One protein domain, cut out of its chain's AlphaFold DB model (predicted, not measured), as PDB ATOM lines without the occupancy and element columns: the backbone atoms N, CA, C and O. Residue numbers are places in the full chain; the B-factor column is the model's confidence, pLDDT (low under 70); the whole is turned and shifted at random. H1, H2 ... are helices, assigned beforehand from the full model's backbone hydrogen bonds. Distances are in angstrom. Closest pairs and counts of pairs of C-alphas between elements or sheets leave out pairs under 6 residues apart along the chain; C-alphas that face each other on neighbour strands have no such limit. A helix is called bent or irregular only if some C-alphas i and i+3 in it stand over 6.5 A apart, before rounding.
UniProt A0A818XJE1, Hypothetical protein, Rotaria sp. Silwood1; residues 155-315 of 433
ATOM      1  N   LEU A 155      38.619  -5.106   2.421       85.75
ATOM      2  CA  LEU A 155      40.068  -5.252   2.520       85.75
ATOM      3  C   LEU A 155      40.588  -4.767   3.866       85.75
ATOM      4  O   LEU A 155      41.409  -5.446   4.474       85.75
ATOM      5  N   PHE A 156      40.110  -3.625   4.361       86.38
ATOM      6  CA  PHE A 156      40.542  -3.149   5.670       86.38
ATOM      7  C   PHE A 156      40.069  -4.068   6.793       86.38
ATOM      8  O   PHE A 156      40.868  -4.414   7.659       86.38
ATOM      9  N   GLU A 157      38.798  -4.471   6.768       82.88
ATOM     10  CA  GLU A 157      38.236  -5.392   7.756       82.88
ATOM     11  C   GLU A 157      39.028  -6.696   7.804       82.88
ATOM     12  O   GLU A 157      39.453  -7.132   8.871       82.88
ATOM     13  N   GLY A 158      39.300  -7.289   6.645       83.19
ATOM     14  CA  GLY A 158      40.043  -8.527   6.613       83.19
ATOM     15  C   GLY A 158      41.512  -8.358   7.005       83.19
ATOM     16  O   GLY A 158      42.010  -9.206   7.734       83.19
ATOM     17  N   ILE A 159      42.183  -7.248   6.656       87.50
ATOM     18  CA  ILE A 159      43.527  -6.941   7.185       87.50
ATOM     19  C   ILE A 159      43.480  -6.824   8.711       87.50
ATOM     20  O   ILE A 159      44.337  -7.389   9.381       87.50
ATOM     21  N   VAL A 160      42.493  -6.127   9.283       85.00
ATOM     22  CA  VAL A 160      42.309  -6.075  10.742       85.00
ATOM     23  C   VAL A 160      42.167  -7.493  11.285       85.00
ATOM     24  O   VAL A 160      42.927  -7.868  12.175       85.00
ATOM     25  N   ASN A 161      41.293  -8.315  10.708       81.50
ATOM     26  CA  ASN A 161      41.121  -9.698  11.139       81.50
ATOM     27  C   ASN A 161      42.446 -10.468  11.112       81.50
ATOM     28  O   ASN A 161      42.762 -11.072  12.125       81.50
ATOM     29  N   LEU A 162      43.283 -10.339  10.069       83.44
ATOM     30  CA  LEU A 162      44.610 -10.984  10.020       83.44
ATOM     31  C   LEU A 162      45.473 -10.686  11.241       83.44
ATOM     32  O   LEU A 162      46.156 -11.565  11.762       83.44
ATOM     33  N   PHE A 163      45.470  -9.433  11.689       84.00
ATOM     34  CA  PHE A 163      46.271  -9.049  12.838       84.00
ATOM     35  C   PHE A 163      45.617  -9.465  14.152       84.00
ATOM     36  O   PHE A 163      46.344  -9.693  15.113       84.00
ATOM     37  N   TYR A 164      44.292  -9.573  14.227       79.81
ATOM     38  CA  TYR A 164      43.556  -9.809  15.472       79.81
ATOM     39  C   TYR A 164      42.945 -11.212  15.610       79.81
ATOM     40  O   TYR A 164      42.266 -11.442  16.604       79.81
ATOM     41  N   THR A 165      43.202 -12.152  14.693       76.38
ATOM     42  CA  THR A 165      42.647 -13.521  14.726       76.38
ATOM     43  C   THR A 165      42.814 -14.185  16.095       76.38
ATOM     44  O   THR A 165      41.822 -14.585  16.694       76.38
ATOM     45  N   ASP A 166      44.033 -14.204  16.648       69.81
ATOM     46  CA  ASP A 166      44.308 -14.841  17.946       69.81
ATOM     47  C   ASP A 166      43.545 -14.179  19.108       69.81
ATOM     48  O   ASP A 166      43.061 -14.861  20.011       69.81
ATOM     49  N   ASP A 167      43.406 -12.849  19.075       67.62
ATOM     50  CA  ASP A 167      42.701 -12.081  20.107       67.62
ATOM     51  C   ASP A 167      41.172 -12.296  20.018       67.62
ATOM     52  O   ASP A 167      40.475 -12.369  21.035       67.62
ATOM     53  N   LEU A 168      40.644 -12.411  18.792       63.97
ATOM     54  CA  LEU A 168      39.225 -12.636  18.499       63.97
ATOM     55  C   LEU A 168      38.795 -14.073  18.825       63.97
ATOM     56  O   LEU A 168      37.738 -14.273  19.431       63.97
ATOM     57  N   ASP A 169      39.628 -15.059  18.490       63.06
ATOM     58  CA  ASP A 169      39.368 -16.478  18.744       63.06
ATOM     59  C   ASP A 169      39.362 -16.800  20.242       63.06
ATOM     60  O   ASP A 169      38.563 -17.616  20.713       63.06
ATOM     61  N   GLN A 170      40.189 -16.102  21.023       64.50
ATOM     62  CA  GLN A 170      40.231 -16.248  22.480       64.50
ATOM     63  C   GLN A 170      39.135 -15.445  23.202       64.50
ATOM     64  O   GLN A 170      38.986 -15.569  24.420       64.50
ATOM     65  N   ARG A 171      38.327 -14.655  22.470       57.91
ATOM     66  CA  ARG A 171      37.312 -13.728  23.014       57.91
ATOM     67  C   ARG A 171      37.861 -12.829  24.128       57.91
ATOM     68  O   ARG A 171      37.119 -12.435  25.034       57.91
ATOM     69  N   GLU A 172      39.152 -12.518  24.094       60.34
ATOM     70  CA  GLU A 172      39.745 -11.651  25.100       60.34
ATOM     71  C   GLU A 172      39.313 -10.204  24.845       60.34
ATOM     72  O   GLU A 172      39.296  -9.708  23.719       60.34
ATOM     73  N   LEU A 173      38.942  -9.492  25.912       58.44
ATOM     74  CA  LEU A 173      38.660  -8.062  25.823       58.44
ATOM     75  C   LEU A 173      39.964  -7.317  25.516       58.44
ATOM     76  O   LEU A 173      40.756  -7.020  26.418       58.44
ATOM     77  N   ILE A 174      40.171  -6.975  24.245       61.25
ATOM     78  CA  ILE A 174      41.312  -6.168  23.818       61.25
ATOM     79  C   ILE A 174      41.197  -4.793  24.477       61.25
ATOM     80  O   ILE A 174      40.273  -4.016  24.228       61.25
ATOM     81  N   LYS A 175      42.163  -4.455  25.335       63.12
ATOM     82  CA  LYS A 175      42.242  -3.107  25.908       63.12
ATOM     83  C   LYS A 175      42.418  -2.095  24.774       63.12
ATOM     84  O   LYS A 175      43.315  -2.252  23.954       63.12
ATOM     85  N   ILE A 176      41.652  -1.001  24.801       61.38
ATOM     86  CA  ILE A 176      41.659   0.068  23.777       61.38
ATOM     87  C   ILE A 176      43.080   0.543  23.415       61.38
ATOM     88  O   ILE A 176      43.363   0.837  22.258       61.38
ATOM     89  N   ARG A 177      44.005   0.587  24.387       61.16
ATOM     90  CA  ARG A 177      45.411   0.951  24.136       61.16
ATOM     91  C   ARG A 177      46.145  -0.068  23.264       61.16
ATOM     92  O   ARG A 177      46.806   0.334  22.320       61.16
ATOM     93  N   ASN A 178      45.973  -1.361  23.536       71.38
ATOM     94  CA  ASN A 178      46.587  -2.430  22.748       71.38
ATOM     95  C   ASN A 178      46.008  -2.462  21.327       71.38
ATOM     96  O   ASN A 178      46.739  -2.707  20.374       71.38
ATOM     97  N   PHE A 179      44.715  -2.150  21.189       73.12
ATOM     98  CA  PHE A 179      44.048  -2.019  19.895       73.12
ATOM     99  C   PHE A 179      44.600  -0.840  19.071       73.12
ATOM    100  O   PHE A 179      44.969  -1.002  17.912       73.12
ATOM    101  N   SER A 180      44.731   0.349  19.670       73.56
ATOM    102  CA  SER A 180      45.313   1.509  18.974       73.56
ATOM    103  C   SER A 180      46.771   1.261  18.582       73.56
ATOM    104  O   SER A 180      47.149   1.510  17.441       73.56
ATOM    105  N   ASP A 181      47.579   0.716  19.496       78.94
ATOM    106  CA  ASP A 181      49.001   0.473  19.244       78.94
ATOM    107  C   ASP A 181      49.206  -0.544  18.106       78.94
ATOM    108  O   ASP A 181      50.084  -0.362  17.265       78.94
ATOM    109  N   LYS A 182      48.393  -1.602  18.035       82.44
ATOM    110  CA  LYS A 182      48.488  -2.625  16.983       82.44
ATOM    111  C   LYS A 182      47.910  -2.143  15.645       82.44
ATOM    112  O   LYS A 182      48.458  -2.477  14.594       82.44
ATOM    113  N   LEU A 183      46.898  -1.272  15.657       81.81
ATOM    114  CA  LEU A 183      46.453  -0.569  14.448       81.81
ATOM    115  C   LEU A 183      47.563   0.302  13.846       81.81
ATOM    116  O   LEU A 183      47.883   0.166  12.666       81.81
ATOM    117  N   ASP A 184      48.170   1.167  14.659       80.25
ATOM    118  CA  ASP A 184      49.155   2.146  14.188       80.25
ATOM    119  C   ASP A 184      50.505   1.519  13.826       80.25
ATOM    120  O   ASP A 184      51.171   1.990  12.903       80.25
ATOM    121  N   ASN A 185      50.907   0.441  14.509       82.88
ATOM    122  CA  ASN A 185      52.219  -0.177  14.304       82.88
ATOM    123  C   ASN A 185      52.205  -1.424  13.407       82.88
ATOM    124  O   ASN A 185      53.278  -1.839  12.971       82.88
ATOM    125  N   ALA A 186      51.041  -2.016  13.115       85.56
ATOM    126  CA  ALA A 186      50.954  -3.227  12.292       85.56
ATOM    127  C   ALA A 186      49.938  -3.107  11.146       85.56
ATOM    128  O   ALA A 186      50.326  -3.234   9.983       85.56
ATOM    129  N   VAL A 187      48.674  -2.784  11.441       87.56
ATOM    130  CA  VAL A 187      47.596  -2.743  10.430       87.56
ATOM    131  C   VAL A 187      47.827  -1.642   9.395       87.56
ATOM    132  O   VAL A 187      47.858  -1.917   8.197       87.56
ATOM    133  N   PHE A 188      48.020  -0.392   9.821       85.12
ATOM    134  CA  PHE A 188      48.238   0.713   8.884       85.12
ATOM    135  C   PHE A 188      49.551   0.594   8.099       85.12
ATOM    136  O   PHE A 188      49.520   0.792   6.885       85.12
ATOM    137  N   PRO A 189      50.681   0.181   8.705       87.81
ATOM    138  CA  PRO A 189      51.883  -0.154   7.947       87.81
ATOM    139  C   PRO A 189      51.670  -1.263   6.914       87.81
ATOM    140  O   PRO A 189      52.240  -1.197   5.824       87.81
ATOM    141  N   PHE A 190      50.838  -2.266   7.215       88.62
ATOM    142  CA  PHE A 190      50.469  -3.289   6.239       88.62
ATOM    143  C   PHE A 190      49.675  -2.685   5.074       88.62
ATOM    144  O   PHE A 190      50.029  -2.925   3.920       88.62
ATOM    145  N   VAL A 191      48.655  -1.867   5.362       88.81
ATOM    146  CA  VAL A 191      47.878  -1.131   4.348       88.81
ATOM    147  C   VAL A 191      48.798  -0.267   3.484       88.81
ATOM    148  O   VAL A 191      48.686  -0.277   2.261       88.81
ATOM    149  N   ASP A 192      49.759   0.435   4.081       87.38
ATOM    150  CA  ASP A 192      50.710   1.253   3.334       87.38
ATOM    151  C   ASP A 192      51.586   0.418   2.401       87.38
ATOM    152  O   ASP A 192      51.769   0.806   1.247       87.38
ATOM    153  N   GLN A 193      52.102  -0.722   2.863       89.31
ATOM    154  CA  GLN A 193      52.901  -1.631   2.037       89.31
ATOM    155  C   GLN A 193      52.074  -2.277   0.918       89.31
ATOM    156  O   GLN A 193      52.592  -2.457  -0.187       89.31
ATOM    157  N   LEU A 194      50.803  -2.594   1.185       89.88
ATOM    158  CA  LEU A 194      49.851  -3.092   0.194       89.88
ATOM    159  C   LEU A 194      49.624  -2.045  -0.903       89.88
ATOM    160  O   LEU A 194      49.805  -2.336  -2.081       89.88
ATOM    161  N   LEU A 195      49.311  -0.808  -0.509       88.25
ATOM    162  CA  LEU A 195      49.101   0.311  -1.429       88.25
ATOM    163  C   LEU A 195      50.389   0.736  -2.155       88.25
ATOM    164  O   LEU A 195      50.325   1.267  -3.251       88.25
ATOM    165  N   ASP A 196      51.571   0.489  -1.589       87.12
ATOM    166  CA  ASP A 196      52.850   0.669  -2.296       87.12
ATOM    167  C   ASP A 196      53.160  -0.479  -3.280       87.12
ATOM    168  O   ASP A 196      54.176  -0.437  -3.981       87.12
ATOM    169  N   GLY A 197      52.339  -1.536  -3.299       85.44
ATOM    170  CA  GLY A 197      52.579  -2.753  -4.074       85.44
ATOM    171  C   GLY A 197      53.798  -3.557  -3.602       85.44
ATOM    172  O   GLY A 197      54.323  -4.377  -4.354       85.44
ATOM    173  N   LYS A 198      54.278  -3.311  -2.376       90.38
ATOM    174  CA  LYS A 198      55.476  -3.945  -1.797       90.38
ATOM    175  C   LYS A 198      55.198  -5.315  -1.187       90.38
ATOM    176  O   LYS A 198      56.147  -6.043  -0.919       90.38
ATOM    177  N   LYS A 199      53.927  -5.647  -0.952       90.50
ATOM    178  CA  LYS A 199      53.523  -6.942  -0.403       90.50
ATOM    179  C   LYS A 199      53.758  -8.064  -1.401       90.50
ATOM    180  O   LYS A 199      53.457  -7.915  -2.583       90.50
ATOM    181  N   THR A 200      54.294  -9.174  -0.917       88.31
ATOM    182  CA  THR A 200      54.410 -10.415  -1.687       88.31
ATOM    183  C   THR A 200      53.083 -11.170  -1.712       88.31
ATOM    184  O   THR A 200      52.268 -11.026  -0.801       88.31
ATOM    185  N   LEU A 201      52.869 -12.024  -2.718       85.06
ATOM    186  CA  LEU A 201      51.684 -12.894  -2.774       85.06
ATOM    187  C   LEU A 201      51.590 -13.824  -1.552       85.06
ATOM    188  O   LEU A 201      50.491 -14.101  -1.080       85.06
ATOM    189  N   THR A 202      52.731 -14.250  -0.999       84.44
ATOM    190  CA  THR A 202      52.777 -15.032   0.252       84.44
ATOM    191  C   THR A 202      52.210 -14.246   1.434       84.44
ATOM    192  O   THR A 202      51.387 -14.758   2.182       84.44
ATOM    193  N   GLU A 203      52.605 -12.982   1.599       84.75
ATOM    194  CA  GLU A 203      52.078 -12.128   2.675       84.75
ATOM    195  C   GLU A 203      50.600 -11.764   2.484       84.75
ATOM    196  O   GLU A 203      49.955 -11.283   3.413       84.75
ATOM    197  N   MET A 204      50.075 -11.944   1.272       86.19
ATOM    198  CA  MET A 204      48.680 -11.692   0.928       86.19
ATOM    199  C   MET A 204      47.840 -12.973   0.890       86.19
ATOM    200  O   MET A 204      46.644 -12.880   0.631       86.19
ATOM    201  N   THR A 205      48.420 -14.149   1.163       83.25
ATOM    202  CA  THR A 205      47.707 -15.437   1.086       83.25
ATOM    203  C   THR A 205      46.462 -15.444   1.971       83.25
ATOM    204  O   THR A 205      45.396 -15.862   1.530       83.25
ATOM    205  N   ASP A 206      46.539 -14.888   3.179       79.38
ATOM    206  CA  ASP A 206      45.374 -14.847   4.065       79.38
ATOM    207  C   ASP A 206      44.291 -13.862   3.579       79.38
ATOM    208  O   ASP A 206      43.105 -14.040   3.872       79.38
ATOM    209  N   LEU A 207      44.664 -12.862   2.765       84.88
ATOM    210  CA  LEU A 207      43.701 -11.976   2.107       84.88
ATOM    211  C   LEU A 207      42.951 -12.676   0.972       84.88
ATOM    212  O   LEU A 207      41.865 -12.223   0.612       84.88
ATOM    213  N   GLU A 208      43.473 -13.778   0.416       84.69
ATOM    214  CA  GLU A 208      42.789 -14.526  -0.647       84.69
ATOM    215  C   GLU A 208      41.382 -14.936  -0.222       84.69
ATOM    216  O   GLU A 208      40.463 -14.874  -1.033       84.69
ATOM    217  N   ASN A 209      41.187 -15.294   1.049       79.25
ATOM    218  CA  ASN A 209      39.875 -15.659   1.578       79.25
ATOM    219  C   ASN A 209      38.880 -14.495   1.543       79.25
ATOM    220  O   ASN A 209      37.702 -14.726   1.288       79.25
ATOM    221  N   ILE A 210      39.346 -13.260   1.744       82.00
ATOM    222  CA  ILE A 210      38.509 -12.057   1.644       82.00
ATOM    223  C   ILE A 210      38.119 -11.854   0.185       82.00
ATOM    224  O   ILE A 210      36.940 -11.725  -0.122       82.00
ATOM    225  N   PHE A 211      39.093 -11.909  -0.732       80.06
ATOM    226  CA  PHE A 211      38.811 -11.788  -2.160       80.06
ATOM    227  C   PHE A 211      37.865 -12.896  -2.644       80.06
ATOM    228  O   PHE A 211      36.954 -12.589  -3.400       80.06
ATOM    229  N   ARG A 212      38.027 -14.146  -2.178       76.31
ATOM    230  CA  ARG A 212      37.145 -15.301  -2.466       76.31
ATOM    231  C   ARG A 212      35.774 -15.216  -1.782       76.31
ATOM    232  O   ARG A 212      34.859 -15.962  -2.144       76.31
ATOM    233  N   GLY A 213      35.666 -14.452  -0.701       66.12
ATOM    234  CA  GLY A 213      34.511 -14.403   0.194       66.12
ATOM    235  C   GLY A 213      33.540 -13.280  -0.136       66.12
ATOM    236  O   GLY A 213      32.333 -13.497  -0.066       66.12
ATOM    237  N   GLU A 214      34.088 -12.131  -0.525       70.31
ATOM    238  CA  GLU A 214      33.386 -10.857  -0.600       70.31
ATOM    239  C   GLU A 214      33.336 -10.299  -2.026       70.31
ATOM    240  O   GLU A 214      34.245 -10.472  -2.845       70.31
ATOM    241  N   ASN A 215      32.283  -9.538  -2.312       68.31
ATOM    242  CA  ASN A 215      32.110  -8.831  -3.578       68.31
ATOM    243  C   ASN A 215      32.931  -7.525  -3.579       68.31
ATOM    244  O   ASN A 215      32.393  -6.425  -3.457       68.31
ATOM    245  N   ILE A 216      34.256  -7.655  -3.676       75.56
ATOM    246  CA  ILE A 216      35.195  -6.534  -3.539       75.56
ATOM    247  C   ILE A 216      35.181  -5.638  -4.785       75.56
ATOM    248  O   ILE A 216      35.706  -6.010  -5.838       75.56
ATOM    249  N   HIS A 217      34.667  -4.410  -4.644       78.94
ATOM    250  CA  HIS A 217      34.812  -3.353  -5.648       78.94
ATOM    251  C   HIS A 217      36.139  -2.602  -5.459       78.94
ATOM    252  O   HIS A 217      36.233  -1.616  -4.726       78.94
ATOM    253  N   ILE A 218      37.179  -3.066  -6.150       84.06
ATOM    254  CA  ILE A 218      38.572  -2.644  -5.932       84.06
ATOM    255  C   ILE A 218      38.797  -1.126  -6.007       84.06
ATOM    256  O   ILE A 218      39.456  -0.608  -5.104       84.06
ATOM    257  N   PRO A 219      38.251  -0.374  -6.986       82.81
ATOM    258  CA  PRO A 219      38.449   1.075  -7.018       82.81
ATOM    259  C   PRO A 219      37.954   1.781  -5.749       82.81
ATOM    260  O   PRO A 219      38.620   2.685  -5.252       82.81
ATOM    261  N   TYR A 220      36.824   1.327  -5.195       80.62
ATOM    262  CA  TYR A 220      36.262   1.880  -3.960       80.62
ATOM    263  C   TYR A 220      37.139   1.546  -2.749       80.62
ATOM    264  O   TYR A 220      37.437   2.415  -1.932       80.62
ATOM    265  N   GLU A 221      37.593   0.299  -2.646       85.62
ATOM    266  CA  GLU A 221      38.450  -0.158  -1.548       85.62
ATOM    267  C   GLU A 221      39.780   0.597  -1.520       85.62
ATOM    268  O   GLU A 221      40.196   1.103  -0.478       85.62
ATOM    269  N   VAL A 222      40.429   0.735  -2.682       87.19
ATOM    270  CA  VAL A 222      41.688   1.473  -2.818       87.19
ATOM    271  C   VAL A 222      41.497   2.936  -2.439       87.19
ATOM    272  O   VAL A 222      42.301   3.467  -1.677       87.19
ATOM    273  N   GLU A 223      40.426   3.585  -2.900       81.62
ATOM    274  CA  GLU A 223      40.110   4.965  -2.521       81.62
ATOM    275  C   GLU A 223      39.952   5.110  -0.997       81.62
ATOM    276  O   GLU A 223      40.579   5.981  -0.381       81.62
ATOM    277  N   LYS A 224      39.183   4.217  -0.359       79.31
ATOM    278  CA  LYS A 224      38.975   4.225   1.098       79.31
ATOM    279  C   LYS A 224      40.267   4.005   1.878       79.31
ATOM    280  O   LYS A 224      40.504   4.708   2.864       79.31
ATOM    281  N   LEU A 225      41.118   3.083   1.437       84.69
ATOM    282  CA  LEU A 225      42.414   2.829   2.063       84.69
ATOM    283  C   LEU A 225      43.387   4.007   1.854       84.69
ATOM    284  O   LEU A 225      44.081   4.403   2.793       84.69
ATOM    285  N   LEU A 226      43.402   4.628   0.668       80.06
ATOM    286  CA  LEU A 226      44.274   5.765   0.335       80.06
ATOM    287  C   LEU A 226      43.983   7.013   1.169       80.06
ATOM    288  O   LEU A 226      44.919   7.705   1.586       80.06
ATOM    289  N   ILE A 227      42.705   7.293   1.442       71.25
ATOM    290  CA  ILE A 227      42.282   8.404   2.311       71.25
ATOM    291  C   ILE A 227      42.840   8.238   3.738       71.25
ATOM    292  O   ILE A 227      42.989   9.223   4.461       71.25
ATOM    293  N   ASN A 228      43.196   7.011   4.136       67.00
ATOM    294  CA  ASN A 228      43.550   6.665   5.510       67.00
ATOM    295  C   ASN A 228      44.975   6.108   5.690       67.00
ATOM    296  O   ASN A 228      45.288   5.602   6.774       67.00
ATOM    297  N   ARG A 229      45.850   6.245   4.680       70.94
ATOM    298  CA  ARG A 229      47.283   5.898   4.779       70.94
ATOM    299  C   ARG A 229      47.950   6.516   6.003       70.94
ATOM    300  O   ARG A 229      47.663   7.657   6.374       70.94
ATOM    301  N   SER A 230      48.901   5.795   6.592       59.03
ATOM    302  CA  SER A 230      49.735   6.336   7.667       59.03
ATOM    303  C   SER A 230      50.787   7.282   7.091       59.03
ATOM    304  O   SER A 230      51.903   6.883   6.776       59.03
ATOM    305  N   LYS A 231      50.487   8.579   6.981       54.91
ATOM    306  CA  LYS A 231      51.549   9.567   6.746       54.91
ATOM    307  C   LYS A 231      52.046  10.175   8.052       54.91
ATOM    308  O   LYS A 231      51.374  10.974   8.692       54.91
ATOM    309  N   LYS A 232      53.291   9.816   8.383       45.53
ATOM    310  CA  LYS A 232      54.210  10.630   9.183       45.53
ATOM    311  C   LYS A 232      54.456  11.947   8.437       45.53
ATOM    312  O   LYS A 232      55.064  11.925   7.372       45.53
ATOM    313  N   GLY A 233      54.027  13.070   9.006       39.06
ATOM    314  CA  GLY A 233      54.435  14.406   8.562       39.06
ATOM    315  C   GLY A 233      53.286  15.299   8.093       39.06
ATOM    316  O   GLY A 233      52.439  14.900   7.299       39.06
ATOM    317  N   GLU A 234      53.296  16.521   8.617       39.41
ATOM    318  CA  GLU A 234      52.369  17.631   8.404       39.41
ATOM    319  C   GLU A 234      52.169  17.955   6.913       39.41
ATOM    320  O   GLU A 234      52.925  18.733   6.348       39.41
ATOM    321  N   GLN A 235      51.167  17.356   6.260       41.84
ATOM    322  CA  GLN A 235      50.549  17.843   5.012       41.84
ATOM    323  C   GLN A 235      49.332  16.963   4.653       41.84
ATOM    324  O   GLN A 235      49.298  16.256   3.650       41.84
ATOM    325  N   GLN A 236      48.305  16.978   5.509       44.94
ATOM    326  CA  GLN A 236      47.008  16.333   5.234       44.94
ATOM    327  C   GLN A 236      46.095  17.172   4.322       44.94
ATOM    328  O   GLN A 236      45.077  16.685   3.832       44.94
ATOM    329  N   SER A 237      46.439  18.428   4.039       38.50
ATOM    330  CA  SER A 237      45.647  19.286   3.160       38.50
ATOM    331  C   SER A 237      46.036  19.068   1.693       38.50
ATOM    332  O   SER A 237      46.929  19.739   1.185       38.50
ATOM    333  N   ARG A 238      45.307  18.161   1.025       44.31
ATOM    334  CA  ARG A 238      45.332  17.852  -0.425       44.31
ATOM    335  C   ARG A 238      46.537  17.038  -0.908       44.31
ATOM    336  O   ARG A 238      47.384  17.527  -1.647       44.31
ATOM    337  N   ILE A 239      46.556  15.750  -0.572       47.75
ATOM    338  CA  ILE A 239      47.315  14.782  -1.370       47.75
ATOM    339  C   ILE A 239      46.493  14.520  -2.633       47.75
ATOM    340  O   ILE A 239      45.544  13.741  -2.615       47.75
ATOM    341  N   THR A 240      46.838  15.201  -3.720       49.56
ATOM    342  CA  THR A 240      46.421  14.793  -5.061       49.56
ATOM    343  C   THR A 240      47.261  13.569  -5.404       49.56
ATOM    344  O   THR A 240      48.411  13.695  -5.820       49.56
ATOM    345  N   TYR A 241      46.748  12.374  -5.117       59.97
ATOM    346  CA  TYR A 241      47.369  11.153  -5.620       59.97
ATOM    347  C   TYR A 241      47.375  11.216  -7.147       59.97
ATOM    348  O   TYR A 241      46.394  11.648  -7.756       59.97
ATOM    349  N   ASN A 242      48.487  10.820  -7.764       66.62
ATOM    350  CA  ASN A 242      48.535  10.718  -9.214       66.62
ATOM    351  C   ASN A 242      47.521   9.642  -9.632       66.62
ATOM    352  O   ASN A 242      47.614   8.502  -9.178       66.62
ATOM    353  N   GLU A 243      46.557   9.988 -10.488       73.75
ATOM    354  CA  GLU A 243      45.544   9.047 -10.992       73.75
ATOM    355  C   GLU A 243      46.185   7.777 -11.574       73.75
ATOM    356  O   GLU A 243      45.628   6.686 -11.464       73.75
ATOM    357  N   GLN A 244      47.398   7.895 -12.125       76.44
ATOM    358  CA  GLN A 244      48.169   6.764 -12.643       76.44
ATOM    359  C   GLN A 244      48.630   5.791 -11.548       76.44
ATOM    360  O   GLN A 244      48.651   4.585 -11.782       76.44
ATOM    361  N   GLU A 245      48.977   6.280 -10.355       74.50
ATOM    362  CA  GLU A 245      49.379   5.426  -9.228       74.50
ATOM    363  C   GLU A 245      48.177   4.669  -8.661       74.50
ATOM    364  O   GLU A 245      48.265   3.461  -8.449       74.50
ATOM    365  N   ILE A 246      47.037   5.352  -8.488       79.88
ATOM    366  CA  ILE A 246      45.780   4.713  -8.063       79.88
ATOM    367  C   ILE A 246      45.400   3.617  -9.054       79.88
ATOM    368  O   ILE A 246      45.117   2.488  -8.656       79.88
ATOM    369  N   LYS A 247      45.442   3.936 -10.353       85.06
ATOM    370  CA  LYS A 247      45.125   2.983 -11.413       85.06
ATOM    371  C   LYS A 247      46.037   1.755 -11.362       85.06
ATOM    372  O   LYS A 247      45.526   0.642 -11.416       85.06
ATOM    373  N   GLY A 248      47.345   1.945 -11.177       85.94
ATOM    374  CA  GLY A 248      48.295   0.836 -11.056       85.94
ATOM    375  C   GLY A 248      48.016  -0.076  -9.854       85.94
ATOM    376  O   GLY A 248      48.075  -1.295  -9.986       85.94
ATOM    377  N   ILE A 249      47.649   0.487  -8.698       87.38
ATOM    378  CA  ILE A 249      47.282  -0.300  -7.506       87.38
ATOM    379  C   ILE A 249      45.985  -1.077  -7.747       87.38
ATOM    380  O   ILE A 249      45.916  -2.268  -7.438       87.38
ATOM    381  N   CYS A 250      44.969  -0.423  -8.318       89.06
ATOM    382  CA  CYS A 250      43.705  -1.066  -8.671       89.06
ATOM    383  C   CYS A 250      43.922  -2.231  -9.642       89.06
ATOM    384  O   CYS A 250      43.378  -3.308  -9.423       89.06
ATOM    385  N   GLU A 251      44.743  -2.043 -10.677       88.56
ATOM    386  CA  GLU A 251      45.101  -3.100 -11.629       88.56
ATOM    387  C   GLU A 251      45.797  -4.271 -10.926       88.56
ATOM    388  O   GLU A 251      45.380  -5.418 -11.083       88.56
ATOM    389  N   SER A 252      46.806  -4.003 -10.094       90.38
ATOM    390  CA  SER A 252      47.501  -5.047  -9.337       90.38
ATOM    391  C   SER A 252      46.563  -5.845  -8.425       90.38
ATOM    392  O   SER A 252      46.618  -7.076  -8.410       90.38
ATOM    393  N   LEU A 253      45.679  -5.175  -7.680       90.44
ATOM    394  CA  LEU A 253      44.709  -5.846  -6.810       90.44
ATOM    395  C   LEU A 253      43.633  -6.594  -7.609       90.44
ATOM    396  O   LEU A 253      43.179  -7.643  -7.163       90.44
ATOM    397  N   GLN A 254      43.247  -6.107  -8.792       88.00
ATOM    398  CA  GLN A 254      42.310  -6.803  -9.684       88.00
ATOM    399  C   GLN A 254      42.895  -8.114 -10.194       88.00
ATOM    400  O   GLN A 254      42.225  -9.145 -10.189       88.00
ATOM    401  N   ILE A 255      44.173  -8.101 -10.562       88.56
ATOM    402  CA  ILE A 255      44.889  -9.316 -10.955       88.56
ATOM    403  C   ILE A 255      45.039 -10.251  -9.757       88.56
ATOM    404  O   ILE A 255      44.865 -11.459  -9.912       88.56
ATOM    405  N   PHE A 256      45.279  -9.711  -8.559       88.75
ATOM    406  CA  PHE A 256      45.296 -10.508  -7.337       88.75
ATOM    407  C   PHE A 256      43.931 -11.149  -7.037       88.75
ATOM    408  O   PHE A 256      43.886 -12.315  -6.658       88.75
ATOM    409  N   GLN A 257      42.816 -10.450  -7.277       87.38
ATOM    410  CA  GLN A 257      41.472 -11.026  -7.163       87.38
ATOM    411  C   GLN A 257      41.284 -12.191  -8.140       87.38
ATOM    412  O   GLN A 257      40.729 -13.219  -7.766       87.38
ATOM    413  N   TYR A 258      41.754 -12.087  -9.386       86.81
ATOM    414  CA  TYR A 258      41.688 -13.222 -10.313       86.81
ATOM    415  C   TYR A 258      42.583 -14.376  -9.863       86.81
ATOM    416  O   TYR A 258      42.145 -15.526  -9.856       86.81
ATOM    417  N   TYR A 259      43.804 -14.062  -9.426       86.88
ATOM    418  CA  TYR A 259      44.748 -15.027  -8.876       86.88
ATOM    419  C   TYR A 259      44.138 -15.789  -7.692       86.88
ATOM    420  O   TYR A 259      44.175 -17.015  -7.670       86.88
ATOM    421  N   SER A 260      43.470 -15.099  -6.766       86.88
ATOM    422  CA  SER A 260      42.851 -15.732  -5.602       86.88
ATOM    423  C   SER A 260      41.680 -16.652  -5.965       86.88
ATOM    424  O   SER A 260      41.304 -17.486  -5.155       86.88
ATOM    425  N   HIS A 261      41.074 -16.526  -7.148       85.94
ATOM    426  CA  HIS A 261      39.932 -17.354  -7.563       85.94
ATOM    427  C   HIS A 261      40.292 -18.460  -8.542       85.94
ATOM    428  O   HIS A 261      39.445 -19.294  -8.866       85.94
ATOM    429  N   ILE A 262      41.522 -18.484  -9.035       86.81
ATOM    430  CA  ILE A 262      41.868 -19.330 -10.168       86.81
ATOM    431  C   ILE A 262      41.759 -20.822  -9.846       86.81
ATOM    432  O   ILE A 262      41.250 -21.579 -10.667       86.81
ATOM    433  N   GLU A 263      42.085 -21.238  -8.619       86.69
ATOM    434  CA  GLU A 263      41.834 -22.604  -8.143       86.69
ATOM    435  C   GLU A 263      40.341 -22.956  -8.179       86.69
ATOM    436  O   GLU A 263      39.964 -24.046  -8.604       86.69
ATOM    437  N   VAL A 264      39.472 -22.023  -7.774       88.00
ATOM    438  CA  VAL A 264      38.013 -22.214  -7.772       88.00
ATOM    439  C   VAL A 264      37.493 -22.352  -9.203       88.00
ATOM    440  O   VAL A 264      36.669 -23.229  -9.471       88.00
ATOM    441  N   ILE A 265      37.998 -21.529 -10.125       89.00
ATOM    442  CA  ILE A 265      37.651 -21.565 -11.551       89.00
ATOM    443  C   ILE A 265      38.112 -22.885 -12.181       89.00
ATOM    444  O   ILE A 265      37.315 -23.574 -12.817       89.00
ATOM    445  N   ILE A 266      39.368 -23.282 -11.962       88.19
ATOM    446  CA  ILE A 266      39.930 -24.534 -12.487       88.19
ATOM    447  C   ILE A 266      39.164 -25.734 -11.935       88.19
ATOM    448  O   ILE A 266      38.748 -26.611 -12.695       88.19
ATOM    449  N   ASN A 267      38.912 -25.758 -10.624       89.31
ATOM    450  CA  ASN A 267      38.130 -26.813  -9.995       89.31
ATOM    451  C   ASN A 267      36.705 -26.879 -10.564       89.31
ATOM    452  O   ASN A 267      36.184 -27.973 -10.761       89.31
ATOM    453  N   CYS A 268      36.097 -25.734 -10.884       91.12
ATOM    454  CA  CYS A 268      34.789 -25.671 -11.533       91.12
ATOM    455  C   CYS A 268      34.807 -26.326 -12.918       91.12
ATOM    456  O   CYS A 268      34.006 -27.220 -13.202       91.12
ATOM    457  N   ILE A 269      35.774 -25.938 -13.753       90.12
ATOM    458  CA  ILE A 269      35.937 -26.477 -15.105       90.12
ATOM    459  C   ILE A 269      36.147 -27.992 -15.068       90.12
ATOM    460  O   ILE A 269      35.499 -28.707 -15.834       90.12
ATOM    461  N   LYS A 270      37.005 -28.478 -14.161       88.75
ATOM    462  CA  LYS A 270      37.300 -29.909 -13.993       88.75
ATOM    463  C   LYS A 270      36.097 -30.680 -13.452       88.75
ATOM    464  O   LYS A 270      35.698 -31.676 -14.046       88.75
ATOM    465  N   THR A 271      35.476 -30.196 -12.374       90.50
ATOM    466  CA  THR A 271      34.318 -30.847 -11.728       90.50
ATOM    467  C   THR A 271      33.164 -31.025 -12.704       90.50
ATOM    468  O   THR A 271      32.505 -32.065 -12.713       90.50
ATOM    469  N   PHE A 272      32.921 -30.022 -13.544       90.69
ATOM    470  CA  PHE A 272      31.846 -30.064 -14.520       90.69
ATOM    471  C   PHE A 272      32.324 -30.440 -15.926       90.69
ATOM    472  O   PHE A 272      31.523 -30.354 -16.845       90.69
ATOM    473  N   ALA A 273      33.565 -30.875 -16.146       88.88
ATOM    474  CA  ALA A 273      34.065 -31.231 -17.481       88.88
ATOM    475  C   ALA A 273      33.647 -30.219 -18.581       88.88
ATOM    476  O   ALA A 273      33.142 -30.601 -19.642       88.88
ATOM    477  N   ILE A 274      33.757 -28.917 -18.273       89.56
ATOM    478  CA  ILE A 274      33.214 -27.835 -19.114       89.56
ATOM    479  C   ILE A 274      34.002 -27.744 -20.417       89.56
ATOM    480  O   ILE A 274      33.418 -27.588 -21.485       89.56
ATOM    481  N   ILE A 275      35.325 -27.863 -20.335       86.69
ATOM    482  CA  ILE A 275      36.222 -27.780 -21.483       86.69
ATOM    483  C   ILE A 275      36.772 -29.177 -21.756       86.69
ATOM    484  O   ILE A 275      37.165 -29.884 -20.832       86.69
ATOM    485  N   SER A 276      36.764 -29.591 -23.022       70.75
ATOM    486  CA  SER A 276      37.268 -30.901 -23.440       70.75
ATOM    487  C   SER A 276      38.792 -31.009 -23.335       70.75
ATOM    488  O   SER A 276      39.517 -30.067 -23.671       70.75
ATOM    489  N   ASP A 277      39.260 -32.207 -22.971       63.81
ATOM    490  CA  ASP A 277      40.666 -32.532 -22.686       63.81
ATOM    491  C   ASP A 277      41.649 -32.269 -23.840       63.81
ATOM    492  O   ASP A 277      42.857 -32.201 -23.624       63.81
ATOM    493  N   THR A 278      41.159 -32.116 -25.070       60.12
ATOM    494  CA  THR A 278      41.989 -31.974 -26.273       60.12
ATOM    495  C   THR A 278      42.470 -30.548 -26.548       60.12
ATOM    496  O   THR A 278      43.571 -30.398 -27.063       60.12
ATOM    497  N   ASN A 279      41.699 -29.511 -26.189       55.72
ATOM    498  CA  ASN A 279      42.020 -28.106 -26.516       55.72
ATOM    499  C   ASN A 279      42.146 -27.188 -25.281       55.72
ATOM    500  O   ASN A 279      42.774 -26.139 -25.367       55.72
ATOM    501  N   GLY A 280      41.561 -27.554 -24.131       56.19
ATOM    502  CA  GLY A 280      41.566 -26.719 -22.917       56.19
ATOM    503  C   GLY A 280      42.715 -26.969 -21.943       56.19
ATOM    504  O   GLY A 280      42.988 -26.124 -21.088       56.19
ATOM    505  N   ASN A 281      43.382 -28.119 -22.057       63.72
ATOM    506  CA  ASN A 281      44.352 -28.569 -21.062       63.72
ATOM    507  C   ASN A 281      45.627 -27.726 -21.029       63.72
ATOM    508  O   ASN A 281      46.197 -27.579 -19.960       63.72
ATOM    509  N   GLU A 282      46.064 -27.128 -22.140       74.12
ATOM    510  CA  GLU A 282      47.315 -26.356 -22.158       74.12
ATOM    511  C   GLU A 282      47.196 -25.029 -21.392       74.12
ATOM    512  O   GLU A 282      48.073 -24.695 -20.599       74.12
ATOM    513  N   ILE A 283      46.083 -24.303 -21.553       75.69
ATOM    514  CA  ILE A 283      45.832 -23.056 -20.811       75.69
ATOM    515  C   ILE A 283      45.611 -23.366 -19.331       75.69
ATOM    516  O   ILE A 283      46.231 -22.734 -18.483       75.69
ATOM    517  N   ILE A 284      44.783 -24.365 -19.008       80.38
ATOM    518  CA  ILE A 284      44.549 -24.767 -17.613       80.38
ATOM    519  C   ILE A 284      45.857 -25.235 -16.966       80.38
ATOM    520  O   ILE A 284      46.172 -24.780 -15.873       80.38
ATOM    521  N   ALA A 285      46.661 -26.055 -17.648       78.94
ATOM    522  CA  ALA A 285      47.957 -26.500 -17.144       78.94
ATOM    523  C   ALA A 285      48.939 -25.334 -16.957       78.94
ATOM    524  O   ALA A 285      49.655 -25.308 -15.961       78.94
ATOM    525  N   ASN A 286      48.951 -24.347 -17.859       80.12
ATOM    526  CA  ASN A 286      49.759 -23.133 -17.706       80.12
ATOM    527  C   ASN A 286      49.315 -22.322 -16.476       80.12
ATOM    528  O   ASN A 286      50.148 -21.918 -15.669       80.12
ATOM    529  N   LEU A 287      48.006 -22.158 -16.263       81.75
ATOM    530  CA  LEU A 287      47.467 -21.500 -15.069       81.75
ATOM    531  C   LEU A 287      47.822 -22.267 -13.777       81.75
ATOM    532  O   LEU A 287      48.243 -21.654 -12.796       81.75
ATOM    533  N   GLU A 288      47.737 -23.601 -13.781       80.62
ATOM    534  CA  GLU A 288      48.160 -24.457 -12.659       80.62
ATOM    535  C   GLU A 288      49.673 -24.382 -12.401       80.62
ATOM    536  O   GLU A 288      50.122 -24.354 -11.251       80.62
ATOM    537  N   GLN A 289      50.479 -24.294 -13.459       77.56
ATOM    538  CA  GLN A 289      51.923 -24.110 -13.365       77.56
ATOM    539  C   GLN A 289      52.281 -22.726 -12.801       77.56
ATOM    540  O   GLN A 289      53.210 -22.595 -12.002       77.56
ATOM    541  N   GLN A 290      51.545 -21.676 -13.167       72.56
ATOM    542  CA  GLN A 290      51.755 -20.322 -12.641       72.56
ATOM    543  C   GLN A 290      51.346 -20.182 -11.171       72.56
ATOM    544  O   GLN A 290      52.026 -19.489 -10.412       72.56
ATOM    545  N   LEU A 291      50.292 -20.884 -10.741       70.69
ATOM    546  CA  LEU A 291      49.926 -21.011  -9.326       70.69
ATOM    547  C   LEU A 291      51.041 -21.652  -8.493       70.69
ATOM    548  O   LEU A 291      51.329 -21.233  -7.373       70.69
ATOM    549  N   SER A 292      51.670 -22.687  -9.043       66.62
ATOM    550  CA  SER A 292      52.678 -23.470  -8.331       66.62
ATOM    551  C   SER A 292      54.073 -22.837  -8.353       66.62
ATOM    552  O   SER A 292      54.910 -23.215  -7.532       66.62
ATOM    553  N   SER A 293      54.342 -21.864  -9.235       62.50
ATOM    554  CA  SER A 293      55.719 -21.442  -9.518       62.50
ATOM    555  C   SER A 293      56.243 -20.177  -8.831       62.50
ATOM    556  O   SER A 293      57.466 -20.070  -8.773       62.50
ATOM    557  N   LYS A 294      55.461 -19.241  -8.262       62.38
ATOM    558  CA  LYS A 294      56.065 -18.019  -7.657       62.38
ATOM    559  C   LYS A 294      55.252 -17.338  -6.543       62.38
ATOM    560  O   LYS A 294      54.679 -16.269  -6.738       62.38
ATOM    561  N   LYS A 295      55.328 -17.865  -5.317       64.62
ATOM    562  CA  LYS A 295      54.770 -17.200  -4.118       64.62
ATOM    563  C   LYS A 295      55.517 -15.913  -3.694       64.62
ATOM    564  O   LYS A 295      54.983 -15.118  -2.921       64.62
ATOM    565  N   GLU A 296      56.722 -15.669  -4.219       76.25
ATOM    566  CA  GLU A 296      57.554 -14.488  -3.905       76.25
ATOM    567  C   GLU A 296      57.299 -13.268  -4.813       76.25
ATOM    568  O   GLU A 296      57.957 -12.237  -4.669       76.25
ATOM    569  N   CYS A 297      56.354 -13.346  -5.760       84.81
ATOM    570  CA  CYS A 297      56.008 -12.193  -6.592       84.81
ATOM    571  C   CYS A 297      55.500 -11.038  -5.709       84.81
ATOM    572  O   CYS A 297      54.641 -11.239  -4.850       84.81
ATOM    573  N   ILE A 298      56.025  -9.827  -5.909       88.81
ATOM    574  CA  ILE A 298      55.489  -8.618  -5.272       88.81
ATOM    575  C   ILE A 298      54.293  -8.090  -6.061       88.81
ATOM    576  O   ILE A 298      54.300  -8.100  -7.294       88.81
ATOM    577  N   LEU A 299      53.289  -7.566  -5.359       88.00
ATOM    578  CA  LEU A 299      52.026  -7.095  -5.927       88.00
ATOM    579  C   LEU A 299      52.227  -6.076  -7.061       88.00
ATOM    580  O   LEU A 299      51.519  -6.104  -8.064       88.00
ATOM    581  N   LYS A 300      53.236  -5.206  -6.956       87.69
ATOM    582  CA  LYS A 300      53.578  -4.236  -8.008       87.69
ATOM    583  C   LYS A 300      53.968  -4.885  -9.345       87.69
ATOM    584  O   LYS A 300      53.756  -4.285 -10.393       87.69
ATOM    585  N   ASN A 301      54.527  -6.094  -9.317       88.19
ATOM    586  CA  ASN A 301      54.999  -6.807 -10.508       88.19
ATOM    587  C   ASN A 301      53.975  -7.824 -11.038       88.19
ATOM    588  O   ASN A 301      54.209  -8.441 -12.080       88.19
ATOM    589  N   ILE A 302      52.842  -7.993 -10.345       86.50
ATOM    590  CA  ILE A 302      51.844  -9.021 -10.660       86.50
ATOM    591  C   ILE A 302      51.285  -8.875 -12.082       86.50
ATOM    592  O   ILE A 302      51.000  -9.872 -12.733       86.50
ATOM    593  N   SER A 303      51.189  -7.648 -12.600       83.12
ATOM    594  CA  SER A 303      50.665  -7.372 -13.941       83.12
ATOM    595  C   SER A 303      51.550  -7.900 -15.068       83.12
ATOM    596  O   SER A 303      51.042  -8.309 -16.112       83.12
ATOM    597  N   GLY A 304      52.867  -7.939 -14.851       82.25
ATOM    598  CA  GLY A 304      53.809  -8.547 -15.786       82.25
ATOM    599  C   GLY A 304      53.800 -10.073 -15.704       82.25
ATOM    600  O   GLY A 304      53.724 -10.742 -16.731       82.25
ATOM    601  N   GLU A 305      53.849 -10.616 -14.485       81.19
ATOM    602  CA  GLU A 305      53.965 -12.062 -14.240       81.19
ATOM    603  C   GLU A 305      52.661 -12.822 -14.538       81.19
ATOM    604  O   GLU A 305      52.700 -13.917 -15.091       81.19
ATOM    605  N   TYR A 306      51.504 -12.219 -14.254       82.81
ATOM    606  CA  TYR A 306      50.180 -12.835 -14.398       82.81
ATOM    607  C   TYR A 306      49.338 -12.180 -15.502       82.81
ATOM    608  O   TYR A 306      48.108 -12.134 -15.428       82.81
ATOM    609  N   ARG A 307      49.988 -11.703 -16.573       80.81
ATOM    610  CA  ARG A 307      49.318 -11.058 -17.718       80.81
ATOM    611  C   ARG A 307      48.199 -11.916 -18.316       80.81
ATOM    612  O   ARG A 307      47.182 -11.380 -18.749       80.81
ATOM    613  N   ILE A 308      48.371 -13.240 -18.314       81.56
ATOM    614  CA  ILE A 308      47.364 -14.189 -18.807       81.56
ATOM    615  C   ILE A 308      46.038 -14.071 -18.041       81.56
ATOM    616  O   ILE A 308      44.983 -14.129 -18.658       81.56
ATOM    617  N   LEU A 309      46.064 -13.801 -16.729       83.38
ATOM    618  CA  LEU A 309      44.840 -13.634 -15.937       83.38
ATOM    619  C   LEU A 309      44.061 -12.401 -16.370       83.38
ATOM    620  O   LEU A 309      42.839 -12.425 -16.426       83.38
ATOM    621  N   THR A 310      44.774 -11.329 -16.710       79.56
ATOM    622  CA  THR A 310      44.136 -10.124 -17.242       79.56
ATOM    623  C   THR A 310      43.509 -10.413 -18.603       79.56
ATOM    624  O   THR A 310      42.377 -10.022 -18.847       79.56
ATOM    625  N   GLN A 311      44.214 -11.136 -19.475       83.44
ATOM    626  CA  GLN A 311      43.727 -11.460 -20.819       83.44
ATOM    627  C   GLN A 311      42.491 -12.368 -20.795       83.44
ATOM    628  O   GLN A 311      41.542 -12.120 -21.532       83.44
ATOM    629  N   GLU A 312      42.488 -13.386 -19.935       84.31
ATOM    630  CA  GLU A 312      41.408 -14.375 -19.877       84.31
ATOM    631  C   GLU A 312      40.205 -13.906 -19.044       84.31
ATOM    632  O   GLU A 312      39.078 -14.310 -19.327       84.31
ATOM    633  N   PHE A 313      40.411 -13.054 -18.029       86.19
ATOM    634  CA  PHE A 313      39.376 -12.732 -17.037       86.19
ATOM    635  C   PHE A 313      39.009 -11.245 -16.921       86.19
ATOM    636  O   PHE A 313      38.194 -10.916 -16.065       86.19
ATOM    637  N   GLN A 314      39.521 -10.352 -17.780       82.19
ATOM    638  CA  GLN A 314      39.235  -8.899 -17.737       82.19
ATOM    639  C   GLN A 314      37.744  -8.529 -17.613       82.19
ATOM    640  O   GLN A 314      37.403  -7.547 -16.957       82.19
ATOM    641  N   ASP A 315      36.853  -9.307 -18.230       83.69
ATOM    642  CA  ASP A 315      35.416  -9.016 -18.271       83.69
ATOM    643  C   ASP A 315      34.651  -9.655 -17.095       83.69
ATOM    644  O   ASP A 315      33.460  -9.392 -16.872       83.69
TER     645      ASP A 315
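What this domain is: This is residues 155 to 315 of the 433 residues of the protein "Hypothetical protein" of Rotaria sp. Silwood1 (UniProt A0A818XJE1). H5a, the first arm of the long bent helix H5, runs through the middle of the model, with H3, H4, H7 and H8 packed round it at steep or nearly right angles. Toward one end of the longest axis H5b and H6 make an arm of two helices, the second folded back beside the first; toward the other, H1 and the bent H2 form a loose V, and residues 165 to 173 at its open end, of which 165 to 169 belong to H1, stick out. The printed part has 161 residues with eight named helices, H1 to H8 in order, and no named strand; the class is all helix. It is only just compact, close to loose, with a radius of gyration of the C-alphas of 18.2 A and spans of 60 by 42 by 26 A.

Where its parts are: H1, residues 155 to 169, begins with C-alpha 155 at (40.068, -5.252, 2.520), measures 19.7 A and is irregular, C-alphas 163 and 166 being 8.0 A apart. H2, residues 176 to 195, was assigned as one helix by its hydrogen bonds but is bent, with 6.8 A between C-alphas 185 and 188; its arms are H2a, 176 to 185, and H2b, 188 to 195. H3 is residues 205 to 213 and H4 residues 218 to 226. H5, residues 243 to 271, likewise one helix by its hydrogen bonds, is bent, with 7.4 A between C-alphas 260 and 263; H5a, 243 to 260, measures 25.5 A, and H5b is 263 to 271. H6, residues 281 to 293, measures 17.7 A. H7, residues 299 to 305, is irregular, C-alphas 300 and 303 being 7.3 A apart. H8, residues 307 to 313, ends with C-alpha 313 at (39.376, -12.732, -17.037).

How they stand to each other: H5 is the hub. H5a touches H7 with residues 248 to 256 alone, the closest C-alphas, Ser 252 and Leu 299, being 6.0 A apart. It touches H4 at a steep tilt of 58 degrees, Cys 250 and Pro 219 closest at 5.9 A between C-alphas. H5a also touches H3, with closest C-alphas Ser 260 and Glu 208 at 5.1 A, and H8, with Ile 255 and Thr 310 at 6.4 A. H5b and H6 are close but not clearly touching, the closest C-alphas, Ile 266 and Ile 284, being 6.9 A apart. H1 touches H3, Gly 158 and Ile 210 closest at 6.3 A between C-alphas. H2b touches H4, Val 191 and Leu 225 closest at 7.1 A between C-alphas. H1 and H2a are close but not clearly touching, at a steep tilt of 49 degrees, with closest C-alphas Val 160 and Leu 183 at 7.8 A. Every O i to N i+4 pair is within hydrogen-bond range in H2a, H2b, H4, H5a, H5b, H6 and H8; the counts are 9 of 11 in H1, 3 of 5 in H3 and 1 of 3 in H7, where 3 of 4 O i to N i+3 pairs are within range.

The domain as a whole: The C-alphas farthest apart, of Glu 234 and Thr 278, are 61.4 A apart. The printed part has no cut, and the link from H4 to H5, residues 227 to 242, is long. Mean pLDDT of the printed part is 77.6; 37 residues are under 70, among them 166 to 177 and 230 to 242.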